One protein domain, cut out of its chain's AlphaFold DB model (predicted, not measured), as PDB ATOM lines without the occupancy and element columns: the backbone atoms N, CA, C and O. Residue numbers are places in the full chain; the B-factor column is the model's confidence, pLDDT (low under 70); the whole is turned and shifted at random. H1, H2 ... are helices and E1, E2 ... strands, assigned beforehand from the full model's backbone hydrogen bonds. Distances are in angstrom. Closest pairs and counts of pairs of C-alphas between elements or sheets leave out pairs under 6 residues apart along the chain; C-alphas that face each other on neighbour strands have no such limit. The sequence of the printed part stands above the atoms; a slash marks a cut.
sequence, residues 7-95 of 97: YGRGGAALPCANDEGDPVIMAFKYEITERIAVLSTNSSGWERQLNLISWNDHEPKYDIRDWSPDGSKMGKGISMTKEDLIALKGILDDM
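This is residues 7 to 95 of the 97 residues of the protein "Uncharacterized conserved protein UCP037246" of human gut metagenome (UniProt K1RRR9). A strongly twisted sheet of five strands makes the body, with the long loop of residues 10 to 28 reaching out at one end and helix H1 at the other, where residues 89 to 95 stick out. The printed part has 89 residues, with five named strands and then one named helix, class mixed. The sheet, order E1 E2 E3 E4 E5, is a meander, each strand the antiparallel neighbour of the one before. The whole is loose, radius of gyration of the C-alphas 15.4 A, spanning 52 by 32 by 24 A.

E1, residues 7 to 9, begins at C-alpha 7 (277.552, 177.599, 154.480). E2, residues 29 to 41, 25.2 A, bends by 90 degrees at residue 34. E3, residues 47 to 55, 20.0 A, bends by 74 degrees at residue 52. E4 is residues 61 to 67, 16.5 A; E5 is residues 74 to 80, 16.4 A. H1, residues 82 to 94, 18.8 A, ends at C-alpha 94 (252.722, 181.598, 181.862).

Four hairpins follow, with N and O within hydrogen-bond range: N 8 and O 30, 3.5 A; N 39 and O 48, 2.7 A; N 63 and O 51, 2.8 A; N 80 and O 62, 2.7 A. H1, with every O i to N i+4 pair within range, only grazes the sheet; its closest C-alphas with E4 are Lys 82 and Tyr 62, 6.9 A.

The farthest C-alphas, Glu 20 and Asp 94, are 51.9 A apart. The printed part has no cut; E1 to E2 is a long link. pLDDT is under 70 in residues 7 to 19 and 21 to 27.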
ATOM      1  N   TYR A   7     276.244 177.364 153.881       48.31
ATOM      2  CA  TYR A   7     277.552 177.599 154.480       48.31
ATOM      3  C   TYR A   7     277.773 179.099 154.607       48.31
ATOM      4  O   TYR A   7     277.964 179.789 153.606       48.31
ATOM      5  N   GLY A   8     277.766 179.604 155.833       51.56
ATOM      6  CA  GLY A   8     278.176 180.971 156.095       51.56
ATOM      7  C   GLY A   8     279.525 181.018 156.804       51.56
ATOM      8  O   GLY A   8     279.814 180.233 157.706       51.56
ATOM      9  N   ARG A   9     280.376 181.957 156.391       50.88
ATOM     10  CA  ARG A   9     281.516 182.416 157.195       50.88
ATOM     11  C   ARG A   9     281.044 183.655 157.933       50.88
ATOM     12  O   ARG A   9     280.884 184.700 157.314       50.88
ATOM     13  N   GLY A  10     280.746 183.524 159.218       45.06
ATOM     14  CA  GLY A  10     280.062 184.566 159.973       45.06
ATOM     15  C   GLY A  10     280.770 184.798 161.278       45.06
ATOM     16  O   GLY A  10     280.755 183.962 162.171       45.06
ATOM     17  N   GLY A  11     281.370 185.972 161.365       42.44
ATOM     18  CA  GLY A  11     281.863 186.540 162.599       42.44
ATOM     19  C   GLY A  11     282.067 188.024 162.366       42.44
ATOM     20  O   GLY A  11     282.793 188.416 161.453       42.44
ATOM     21  N   ALA A  12     281.414 188.855 163.176       43.22
ATOM     22  CA  ALA A  12     281.923 190.194 163.412       43.22
ATOM     23  C   ALA A  12     283.362 190.035 163.919       43.22
ATOM     24  O   ALA A  12     283.594 189.279 164.863       43.22
ATOM     25  N   ALA A  13     284.311 190.690 163.254       43.78
ATOM     26  CA  ALA A  13     285.709 190.681 163.651       43.78
ATOM     27  C   ALA A  13     285.820 191.251 165.071       43.78
ATOM     28  O   ALA A  13     285.720 192.459 165.272       43.78
ATOM     29  N   LEU A  14     285.982 190.379 166.064       42.81
ATOM     30  CA  LEU A  14     286.536 190.788 167.343       42.81
ATOM     31  C   LEU A  14     288.055 190.788 167.150       42.81
ATOM     32  O   LEU A  14     288.596 189.751 166.760       42.81
ATOM     33  N   PRO A  15     288.745 191.928 167.327       43.03
ATOM     34  CA  PRO A  15     290.195 191.957 167.249       43.03
ATOM     35  C   PRO A  15     290.753 191.184 168.445       43.03
ATOM     36  O   PRO A  15     290.791 191.688 169.564       43.03
ATOM     37  N   CYS A  16     291.145 189.936 168.210       46.22
ATOM     38  CA  CYS A  16     291.962 189.161 169.128       46.22
ATOM     39  C   CYS A  16     293.420 189.333 168.688       46.22
ATOM     40  O   CYS A  16     293.712 189.194 167.499       46.22
ATOM     41  N   ALA A  17     294.325 189.617 169.618       52.47
ATOM     42  CA  ALA A  17     295.761 189.494 169.384       52.47
ATOM     43  C   ALA A  17     296.238 188.174 170.006       52.47
ATOM     44  O   ALA A  17     295.766 187.817 171.089       52.47
ATOM     45  N   ASN A  18     297.119 187.430 169.331       56.12
ATOM     46  CA  ASN A  18     297.856 186.341 169.982       56.12
ATOM     47  C   ASN A  18     298.868 186.934 170.984       56.12
ATOM     48  O   ASN A  18     299.056 188.151 171.043       56.12
ATOM     49  N   ASP A  19     299.552 186.075 171.742       59.19
ATOM     50  CA  ASP A  19     300.614 186.489 172.676       59.19
ATOM     51  C   ASP A  19     301.773 187.248 171.986       59.19
ATOM     52  O   ASP A  19     302.585 187.886 172.654       59.19
ATOM     53  N   GLU A  20     301.828 187.216 170.650       71.81
ATOM     54  CA  GLU A  20     302.822 187.890 169.805       71.81
ATOM     55  C   GLU A  20     302.335 189.247 169.253       71.81
ATOM     56  O   GLU A  20     303.114 189.984 168.652       71.81
ATOM     57  N   GLY A  21     301.075 189.631 169.499       61.84
ATOM     58  CA  GLY A  21     300.507 190.908 169.052       61.84
ATOM     59  C   GLY A  21     299.940 190.910 167.626       61.84
ATOM     60  O   GLY A  21     299.485 191.957 167.159       61.84
ATOM     61  N   ASP A  22     299.918 189.765 166.946       58.53
ATOM     62  CA  ASP A  22     299.361 189.623 165.603       58.53
ATOM     63  C   ASP A  22     297.829 189.538 165.630       58.53
ATOM     64  O   ASP A  22     297.253 188.838 166.473       58.53
ATOM     65  N   PRO A  23     297.134 190.194 164.679       53.59
ATOM     66  CA  PRO A  23     295.688 190.104 164.566       53.59
ATOM     67  C   PRO A  23     295.279 188.684 164.159       53.59
ATOM     68  O   PRO A  23     295.454 188.267 163.013       53.59
ATOM     69  N   VAL A  24     294.674 187.949 165.090       51.56
ATOM     70  CA  VAL A  24     294.134 186.612 164.836       51.56
ATOM     71  C   VAL A  24     292.653 186.737 164.515       51.56
ATOM     72  O   VAL A  24     291.830 187.115 165.351       51.56
ATOM     73  N   ILE A  25     292.294 186.392 163.284       52.41
ATOM     74  CA  ILE A  25     290.900 186.275 162.860       52.41
ATOM     75  C   ILE A  25     290.329 184.942 163.345       52.41
ATOM     76  O   ILE A  25     290.462 183.911 162.689       52.41
ATOM     77  N   MET A  26     289.654 184.964 164.494       55.03
ATOM     78  CA  MET A  26     288.849 183.833 164.956       55.03
ATOM     79  C   MET A  26     287.560 183.776 164.128       55.03
ATOM     80  O   MET A  26     286.522 184.322 164.499       55.03
ATOM     81  N   ALA A  27     287.646 183.173 162.944       64.94
ATOM     82  CA  ALA A  27     286.488 182.916 162.103       64.94
ATOM     83  C   ALA A  27     285.720 181.710 162.660       64.94
ATOM     84  O   ALA A  27     286.200 180.580 162.594       64.94
ATOM     85  N   PHE A  28     284.521 181.942 163.191       75.19
ATOM     86  CA  PHE A  28     283.628 180.854 163.577       75.19
ATOM     87  C   PHE A  28     282.895 180.320 162.338       75.19
ATOM     88  O   PHE A  28     282.377 181.080 161.512       75.19
ATOM     89  N   LYS A  29     282.877 178.995 162.190       87.00
ATOM     90  CA  LYS A  29     282.134 178.293 161.142       87.00
ATOM     91  C   LYS A  29     280.705 178.065 161.623       87.00
ATOM     92  O   LYS A  29     280.501 177.709 162.782       87.00
ATOM     93  N   TYR A  30     279.725 178.220 160.739       90.56
ATOM     94  CA  TYR A  30     278.350 177.851 161.052       90.56
ATOM     95  C   TYR A  30     277.604 177.294 159.837       90.56
ATOM     96  O   TYR A  30     277.918 177.619 158.688       90.56
ATOM     97  N   GLU A  31     276.602 176.463 160.106       92.25
ATOM     98  CA  GLU A  31     275.649 175.940 159.128       92.25
ATOM     99  C   GLU A  31     274.233 176.144 159.673       92.25
ATOM    100  O   GLU A  31     273.911 175.665 160.761       92.25
ATOM    101  N   ILE A  32     273.383 176.858 158.925       94.12
ATOM    102  CA  ILE A  32     271.946 176.920 159.224       94.12
ATOM    103  C   ILE A  32     271.341 175.606 158.734       94.12
ATOM    104  O   ILE A  32     271.172 175.412 157.528       94.12
ATOM    105  N   THR A  33     271.056 174.697 159.659       94.56
ATOM    106  CA  THR A  33     270.526 173.366 159.348       94.56
ATOM    107  C   THR A  33     269.023 173.398 159.085       94.56
ATOM    108  O   THR A  33     268.518 172.580 158.311       94.56
ATOM    109  N   GLU A  34     268.323 174.367 159.683       95.31
ATOM    110  CA  GLU A  34     266.896 174.608 159.485       95.31
ATOM    111  C   GLU A  34     266.544 176.084 159.720       95.31
ATOM    112  O   GLU A  34     267.057 176.715 160.645       95.31
ATOM    113  N   ARG A  35     265.648 176.636 158.891       95.12
ATOM    114  CA  ARG A  35     265.025 177.944 159.135       95.12
ATOM    115  C   ARG A  35     263.625 177.739 159.684       95.12
ATOM    116  O   ARG A  35     262.821 177.098 159.014       95.12
ATOM    117  N   ILE A  36     263.348 178.271 160.873       97.38
ATOM    118  CA  ILE A  36     262.114 177.952 161.605       97.38
ATOM    119  C   ILE A  36     261.100 179.086 161.467       97.38
ATOM    120  O   ILE A  36     259.990 178.858 160.992       97.38
ATOM    121  N   ALA A  37     261.457 180.309 161.868       97.06
ATOM    122  CA  ALA A  37     260.525 181.435 161.851       97.06
ATOM    123  C   ALA A  37     261.228 182.794 161.776       97.06
ATOM    124  O   ALA A  37     262.341 182.963 162.270       97.06
ATOM    125  N   VAL A  38     260.523 183.786 161.229       97.94
ATOM    126  CA  VAL A  38     260.856 185.209 161.365       97.94
ATOM    127  C   VAL A  38     259.990 185.781 162.485       97.94
ATOM    128  O   VAL A  38     258.766 185.715 162.412       97.94
ATOM    129  N   LEU A  39     260.618 186.321 163.528       97.75
ATOM    130  CA  LEU A  39     259.943 186.953 164.664       97.75
ATOM    131  C   LEU A  39     259.561 188.404 164.354       97.75
ATOM    132  O   LEU A  39     258.500 188.868 164.760       97.75
ATOM    133  N   SER A  40     260.428 189.135 163.653       97.94
ATOM    134  CA  SER A  40     260.162 190.507 163.224       97.94
ATOM    135  C   SER A  40     261.079 190.931 162.081       97.94
ATOM    136  O   SER A  40     262.162 190.375 161.896       97.94
ATOM    137  N   THR A  41     260.660 191.964 161.352       98.06
ATOM    138  CA  THR A  41     261.452 192.614 160.303       98.06
ATOM    139  C   THR A  41     261.512 194.108 160.595       98.06
ATOM    140  O   THR A  41     260.487 194.725 160.888       98.06
ATOM    141  N   ASN A  42     262.705 194.703 160.544       96.75
ATOM    142  CA  ASN A  42     262.867 196.143 160.753       96.75
ATOM    143  C   ASN A  42     262.812 196.939 159.435       96.75
ATOM    144  O   ASN A  42     262.801 196.374 158.343       96.75
ATOM    145  N   SER A  43     262.801 198.272 159.529       97.12
ATOM    146  CA  SER A  43     262.727 199.174 158.366       97.12
ATOM    147  C   SER A  43     263.913 199.064 157.402       97.12
ATOM    148  O   SER A  43     263.777 199.403 156.230       97.12
ATOM    149  N   SER A  44     265.060 198.572 157.873       96.50
ATOM    150  CA  SER A  44     266.250 198.304 157.057       96.50
ATOM    151  C   SER A  44     266.228 196.909 156.414       96.50
ATOM    152  O   SER A  44     267.220 196.505 155.808       96.50
ATOM    153  N   GLY A  45     265.135 196.155 156.577       96.62
ATOM    154  CA  GLY A  45     264.947 194.807 156.041       96.62
ATOM    155  C   GLY A  45     265.696 193.707 156.795       96.62
ATOM    156  O   GLY A  45     265.758 192.585 156.306       96.62
ATOM    157  N   TRP A  46     266.291 194.003 157.955       97.62
ATOM    158  CA  TRP A  46     266.882 192.952 158.780       97.62
ATOM    159  C   TRP A  46     265.781 192.159 159.465       97.62
ATOM    160  O   TRP A  46     264.818 192.736 159.979       97.62
ATOM    161  N   GLU A  47     265.969 190.849 159.518       98.25
ATOM    162  CA  GLU A  47     265.009 189.917 160.089       98.25
ATOM    163  C   GLU A  47     265.551 189.314 161.375       98.25
ATOM    164  O   GLU A  47     266.624 188.713 161.386       98.25
ATOM    165  N   ARG A  48     264.781 189.417 162.458       98.38
ATOM    166  CA  ARG A  48     265.015 188.615 163.653       98.38
ATOM    167  C   ARG A  48     264.459 187.228 163.408       98.38
ATOM    168  O   ARG A  48     263.247 187.078 163.288       98.38
ATOM    169  N   GLN A  49     265.316 186.221 163.347       98.12
ATOM    170  CA  GLN A  49     264.920 184.860 162.996       98.12
ATOM    171  C   GLN A  49     265.198 183.894 164.142       98.12
ATOM    172  O   GLN A  49     266.190 184.049 164.851       98.12
ATOM    173  N   LEU A  50     264.343 182.880 164.268       98.06
ATOM    174  CA  LEU A  50     264.620 181.635 164.972       98.06
ATOM    175  C   LEU A  50     265.042 180.592 163.933       98.06
ATOM    176  O   LEU A  50     264.283 180.290 163.010       98.06
ATOM    177  N   ASN A  51     266.231 180.028 164.103       97.56
ATOM    178  CA  ASN A  51     266.805 179.010 163.227       97.56
ATOM    179  C   ASN A  51     267.415 177.871 164.057       97.56
ATOM    180  O   ASN A  51     267.630 178.010 165.261       97.56
ATOM    181  N   LEU A  52     267.738 176.758 163.402       97.38
ATOM    182  CA  LEU A  52     268.609 175.722 163.943       97.38
ATOM    183  C   LEU A  52     269.998 175.884 163.310       97.38
ATOM    184  O   LEU A  52     270.122 175.911 162.082       97.38
ATOM    185  N   ILE A  53     271.036 176.052 164.133       95.38
ATOM    186  CA  ILE A  53     272.394 176.365 163.668       95.38
ATOM    187  C   ILE A  53     273.416 175.423 164.304       95.38
ATOM    188  O   ILE A  53     273.521 175.336 165.527       95.38
ATOM    189  N   SER A  54     274.206 174.753 163.464       94.50
ATOM    190  CA  SER A  54     275.433 174.070 163.872       94.50
ATOM    191  C   SER A  54     276.580 175.072 163.895       94.50
ATOM    192  O   SER A  54     276.861 175.722 162.890       94.50
ATOM    193  N   TRP A  55     277.248 175.194 165.040       92.25
ATOM    194  CA  TRP A  55     278.432 176.035 165.212       92.25
ATOM    195  C   TRP A  55     279.673 175.156 165.245       92.25
ATOM    196  O   TRP A  55     279.718 174.215 166.028       92.25
ATOM    197  N   ASN A  56     280.678 175.464 164.427       91.25
ATOM    198  CA  ASN A  56     281.943 174.727 164.320       91.25
ATOM    199  C   ASN A  56     281.754 173.201 164.239       91.25
ATOM    200  O   ASN A  56     282.454 172.456 164.915       91.25
ATOM    201  N   ASP A  57     280.782 172.752 163.440       90.00
ATOM    202  CA  ASP A  57     280.444 171.333 163.245       90.00
ATOM    203  C   ASP A  57     279.938 170.599 164.507       90.00
ATOM    204  O   ASP A  57     279.865 169.370 164.529       90.00
ATOM    205  N   HIS A  58     279.550 171.330 165.558       93.38
ATOM    206  CA  HIS A  58     278.888 170.760 166.733       93.38
ATOM    207  C   HIS A  58     277.391 170.522 166.499       93.38
ATOM    208  O   HIS A  58     276.806 170.973 165.509       93.38
ATOM    209  N   GLU A  59     276.761 169.827 167.448       95.06
ATOM    210  CA  GLU A  59     275.321 169.579 167.437       95.06
ATOM    211  C   GLU A  59     274.527 170.888 167.249       95.06
ATOM    212  O   GLU A  59     274.818 171.881 167.933       95.06
ATOM    213  N   PRO A  60     273.558 170.923 166.314       96.69
ATOM    214  CA  PRO A  60     272.785 172.125 166.051       96.69
ATOM    215  C   PRO A  60     271.994 172.593 167.273       96.69
ATOM    216  O   PRO A  60     271.361 171.800 167.969       96.69
ATOM    217  N   LYS A  61     271.989 173.905 167.499       97.56
ATOM    218  CA  LYS A  61     271.256 174.566 168.583       97.56
ATOM    219  C   LYS A  61     270.200 175.502 168.024       97.56
ATOM    220  O   LYS A  61     270.362 176.029 166.922       97.56
ATOM    221  N   TYR A  62     269.137 175.723 168.793       98.19
ATOM    222  CA  TYR A  62     268.164 176.759 168.465       98.19
ATOM    223  C   TYR A  62     268.820 178.111 168.649       98.19
ATOM    224  O   TYR A  62     269.505 178.338 169.642       98.19
ATOM    225  N   ASP A  63     268.634 179.005 167.697       98.06
ATOM    226  CA  ASP A  63     269.338 180.271 167.691       98.06
ATOM    227  C   ASP A  63     268.409 181.399 167.263       98.06
ATOM    228  O   ASP A  63     267.769 181.321 166.212       98.06
ATOM    229  N   ILE A  64     268.331 182.433 168.103       98.31
ATOM    230  CA  ILE A  64     267.591 183.658 167.813       98.31
ATOM    231  C   ILE A  64     268.596 184.772 167.562       98.31
ATOM    232  O   ILE A  64     269.337 185.170 168.471       98.31
ATOM    233  N   ARG A  65     268.598 185.312 166.341       97.19
ATOM    234  CA  ARG A  65     269.451 186.444 165.969       97.19
ATOM    235  C   ARG A  65     268.899 187.247 164.803       97.19
ATOM    236  O   ARG A  65     268.058 186.768 164.045       97.19
ATOM    237  N   ASP A  66     269.430 188.452 164.645       97.06
ATOM    238  CA  ASP A  66     269.124 189.307 163.501       97.06
ATOM    239  C   ASP A  66     269.991 188.914 162.292       97.06
ATOM    240  O   ASP A  66     271.202 188.721 162.422       97.06
ATOM    241  N   TRP A  67     269.385 188.816 161.114       96.56
ATOM    242  CA  TRP A  67     270.030 188.524 159.836       96.56
ATOM    243  C   TRP A  67     269.832 189.683 158.868       96.56
ATOM    244  O   TRP A  67     268.775 190.316 158.851       96.56
ATOM    245  N   SER A  68     270.851 189.976 158.061       95.12
ATOM    246  CA  SER A  68     270.721 190.951 156.979       95.12
ATOM    247  C   SER A  68     269.711 190.474 155.924       95.12
ATOM    248  O   SER A  68     269.494 189.267 155.805       95.12
ATOM    249  N   PRO A  69     269.128 191.385 155.119       94.31
ATOM    250  CA  PRO A  69     268.140 191.024 154.094       94.31
ATOM    251  C   PRO A  69     268.613 189.942 153.106       94.31
ATOM    252  O   PRO A  69     267.816 189.185 152.564       94.31
ATOM    253  N   ASP A  70     269.922 189.876 152.858       90.38
ATOM    254  CA  ASP A  70     270.579 188.902 151.980       90.38
ATOM    255  C   ASP A  70     271.100 187.653 152.727       90.38
ATOM    256  O   ASP A  70     271.702 186.771 152.116       90.38
ATOM    257  N   GLY A  71     270.924 187.584 154.051       86.38
ATOM    258  CA  GLY A  71     271.399 186.504 154.917       86.38
ATOM    259  C   GLY A  71     272.924 186.399 155.065       86.38
ATOM    260  O   GLY A  71     273.404 185.433 155.658       86.38
ATOM    261  N   SER A  72     273.700 187.351 154.532       84.69
ATOM    262  CA  SER A  72     275.170 187.285 154.519       84.69
ATOM    263  C   SER A  72     275.817 187.712 155.838       84.69
ATOM    264  O   SER A  72     276.928 187.284 156.160       84.69
ATOM    265  N   LYS A  73     275.126 188.551 156.615       90.00
ATOM    266  CA  LYS A  73     275.575 189.056 157.910       90.00
ATOM    267  C   LYS A  73     274.603 188.643 158.997       90.00
ATOM    268  O   LYS A  73     273.388 188.639 158.817       90.00
ATOM    269  N   MET A  74     275.178 188.371 160.156       91.88
ATOM    270  CA  MET A  74     274.449 188.091 161.378       91.88
ATOM    271  C   MET A  74     274.728 189.187 162.408       91.88
ATOM    272  O   MET A  74     275.847 189.700 162.500       91.88
ATOM    273  N   GLY A  75     273.713 189.545 163.180       92.44
ATOM    274  CA  GLY A  75     273.817 190.407 164.345       92.44
ATOM    275  C   GLY A  75     274.181 189.630 165.609       92.44
ATOM    276  O   GLY A  75     274.540 188.449 165.578       92.44
ATOM    277  N   LYS A  76     274.063 190.315 166.750       92.06
ATOM    278  CA  LYS A  76     274.106 189.665 168.064       92.06
ATOM    279  C   LYS A  76     272.873 188.770 168.227       92.06
ATOM    280  O   LYS A  76     271.811 189.069 167.687       92.06
ATOM    281  N   GLY A  77     273.026 187.692 168.982       94.94
ATOM    282  CA  GLY A  77     271.961 186.731 169.225       94.94
ATOM    283  C   GLY A  77     272.318 185.760 170.335       94.94
ATOM    284  O   GLY A  77     273.349 185.918 170.994       94.94
ATOM    285  N   ILE A  78     271.463 184.763 170.521       97.31
ATOM    286  CA  ILE A  78     271.611 183.732 171.545       97.31
ATOM    287  C   ILE A  78     271.371 182.355 170.934       97.31
ATOM    288  O   ILE A  78     270.405 182.163 170.196       97.31
ATOM    289  N   SER A  79     272.245 181.405 171.266       97.06
ATOM    290  CA  SER A  79     272.033 179.984 170.997       97.06
ATOM    291  C   SER A  79     271.584 179.291 172.279       97.06
ATOM    292  O   SER A  79     272.153 179.525 173.342       97.06
ATOM    293  N   MET A  80     270.595 178.418 172.165       97.94
ATOM    294  CA  MET A  80     269.918 177.728 173.256       97.94
ATOM    295  C   MET A  80     269.862 176.236 172.940       97.94
ATOM    296  O   MET A  80     269.692 175.839 171.779       97.94
ATOM    297  N   THR A  81     270.013 175.389 173.954       97.56
ATOM    298  CA  THR A  81     269.740 173.960 173.775       97.56
ATOM    299  C   THR A  81     268.239 173.719 173.611       97.56
ATOM    300  O   THR A  81     267.405 174.624 173.722       97.56
ATOM    301  N   LYS A  82     267.868 172.470 173.328       95.50
ATOM    302  CA  LYS A  82     266.461 172.077 173.304       95.50
ATOM    303  C   LYS A  82     265.816 172.247 174.684       95.50
ATOM    304  O   LYS A  82     264.673 172.684 174.763       95.50
ATOM    305  N   GLU A  83     266.541 171.920 175.748       97.50
ATOM    306  CA  GLU A  83     266.091 172.047 177.135       97.50
ATOM    307  C   GLU A  83     265.839 173.514 177.497       97.50
ATOM    308  O   GLU A  83     264.781 173.826 178.040       97.50
ATOM    309  N   ASP A  84     266.753 174.412 177.110       97.75
ATOM    310  CA  ASP A  84     266.589 175.858 177.284       97.75
ATOM    311  C   ASP A  84     265.322 176.364 176.574       97.75
ATOM    312  O   ASP A  84     264.545 177.125 177.148       97.75
ATOM    313  N   LEU A  85     265.072 175.914 175.334       96.50
ATOM    314  CA  LEU A  85     263.896 176.332 174.568       96.50
ATOM    315  C   LEU A  85     262.586 175.796 175.169       96.50
ATOM    316  O   LEU A  85     261.579 176.502 175.165       96.50
ATOM    317  N   ILE A  86     262.587 174.571 175.705       97.50
ATOM    318  CA  ILE A  86     261.431 174.007 176.419       97.50
ATOM    319  C   ILE A  86     261.136 174.823 177.682       97.50
ATOM    320  O   ILE A  86     259.979 175.161 177.927       97.50
ATOM    321  N   ALA A  87     262.168 175.170 178.455       98.12
ATOM    322  CA  ALA A  87     262.015 176.004 179.642       98.12
ATOM    323  C   ALA A  87     261.498 177.408 179.283       98.12
ATOM    324  O   ALA A  87     260.547 177.885 179.900       98.12
ATOM    325  N   LEU A  88     262.062 178.035 178.242       97.38
ATOM    326  CA  LEU A  88     261.601 179.328 177.738       97.38
ATOM    327  C   LEU A  88     260.138 179.266 177.292       97.38
ATOM    328  O   LEU A  88     259.370 180.158 177.633       97.38
ATOM    329  N   LYS A  89     259.738 178.212 176.570       96.62
ATOM    330  CA  LYS A  89     258.342 178.018 176.171       96.62
ATOM    331  C   LYS A  89     257.416 177.995 177.390       96.62
ATOM    332  O   LYS A  89     256.404 178.682 177.367       96.62
ATOM    333  N   GLY A  90     257.771 177.246 178.436       97.62
ATOM    334  CA  GLY A  90     256.985 177.199 179.673       97.62
ATOM    335  C   GLY A  90     256.826 178.578 180.316       97.62
ATOM    336  O   GLY A  90     255.716 178.969 180.645       97.62
ATOM    337  N   ILE A  91     257.916 179.349 180.402       97.81
ATOM    338  CA  ILE A  91     257.875 180.725 180.921       97.81
ATOM    339  C   ILE A  91     256.949 181.605 180.074       97.81
ATOM    340  O   ILE A  91     256.143 182.338 180.630       97.81
ATOM    341  N   LEU A  92     257.053 181.542 178.744       96.75
ATOM    342  CA  LEU A  92     256.243 182.367 177.844       96.75
ATOM    343  C   LEU A  92     254.749 182.025 177.905       96.75
ATOM    344  O   LEU A  92     253.937 182.938 177.811       96.75
ATOM    345  N   ASP A  93     254.393 180.748 178.068       97.06
ATOM    346  CA  ASP A  93     252.995 180.316 178.213       97.06
ATOM    347  C   ASP A  93     252.358 180.857 179.513       97.06
ATOM    348  O   ASP A  93     251.151 181.094 179.550       97.06
ATOM    349  N   ASP A  94     253.162 181.070 180.562       97.12
ATOM    350  CA  ASP A  94     252.722 181.598 181.862       97.12
ATOM    351  C   ASP A  94     252.677 183.141 181.911       97.12
ATOM    352  O   ASP A  94     252.119 183.724 182.846       97.12
ATOM    353  N   MET A  95     253.279 183.828 180.936       96.81
ATOM    354  CA  MET A  95     253.294 185.289 180.868       96.81
ATOM    355  C   MET A  95     252.032 185.826 180.176       96.81
ATOM    356  O   MET A  95     251.655 185.371 179.101       96.81
TER     357      MET A  95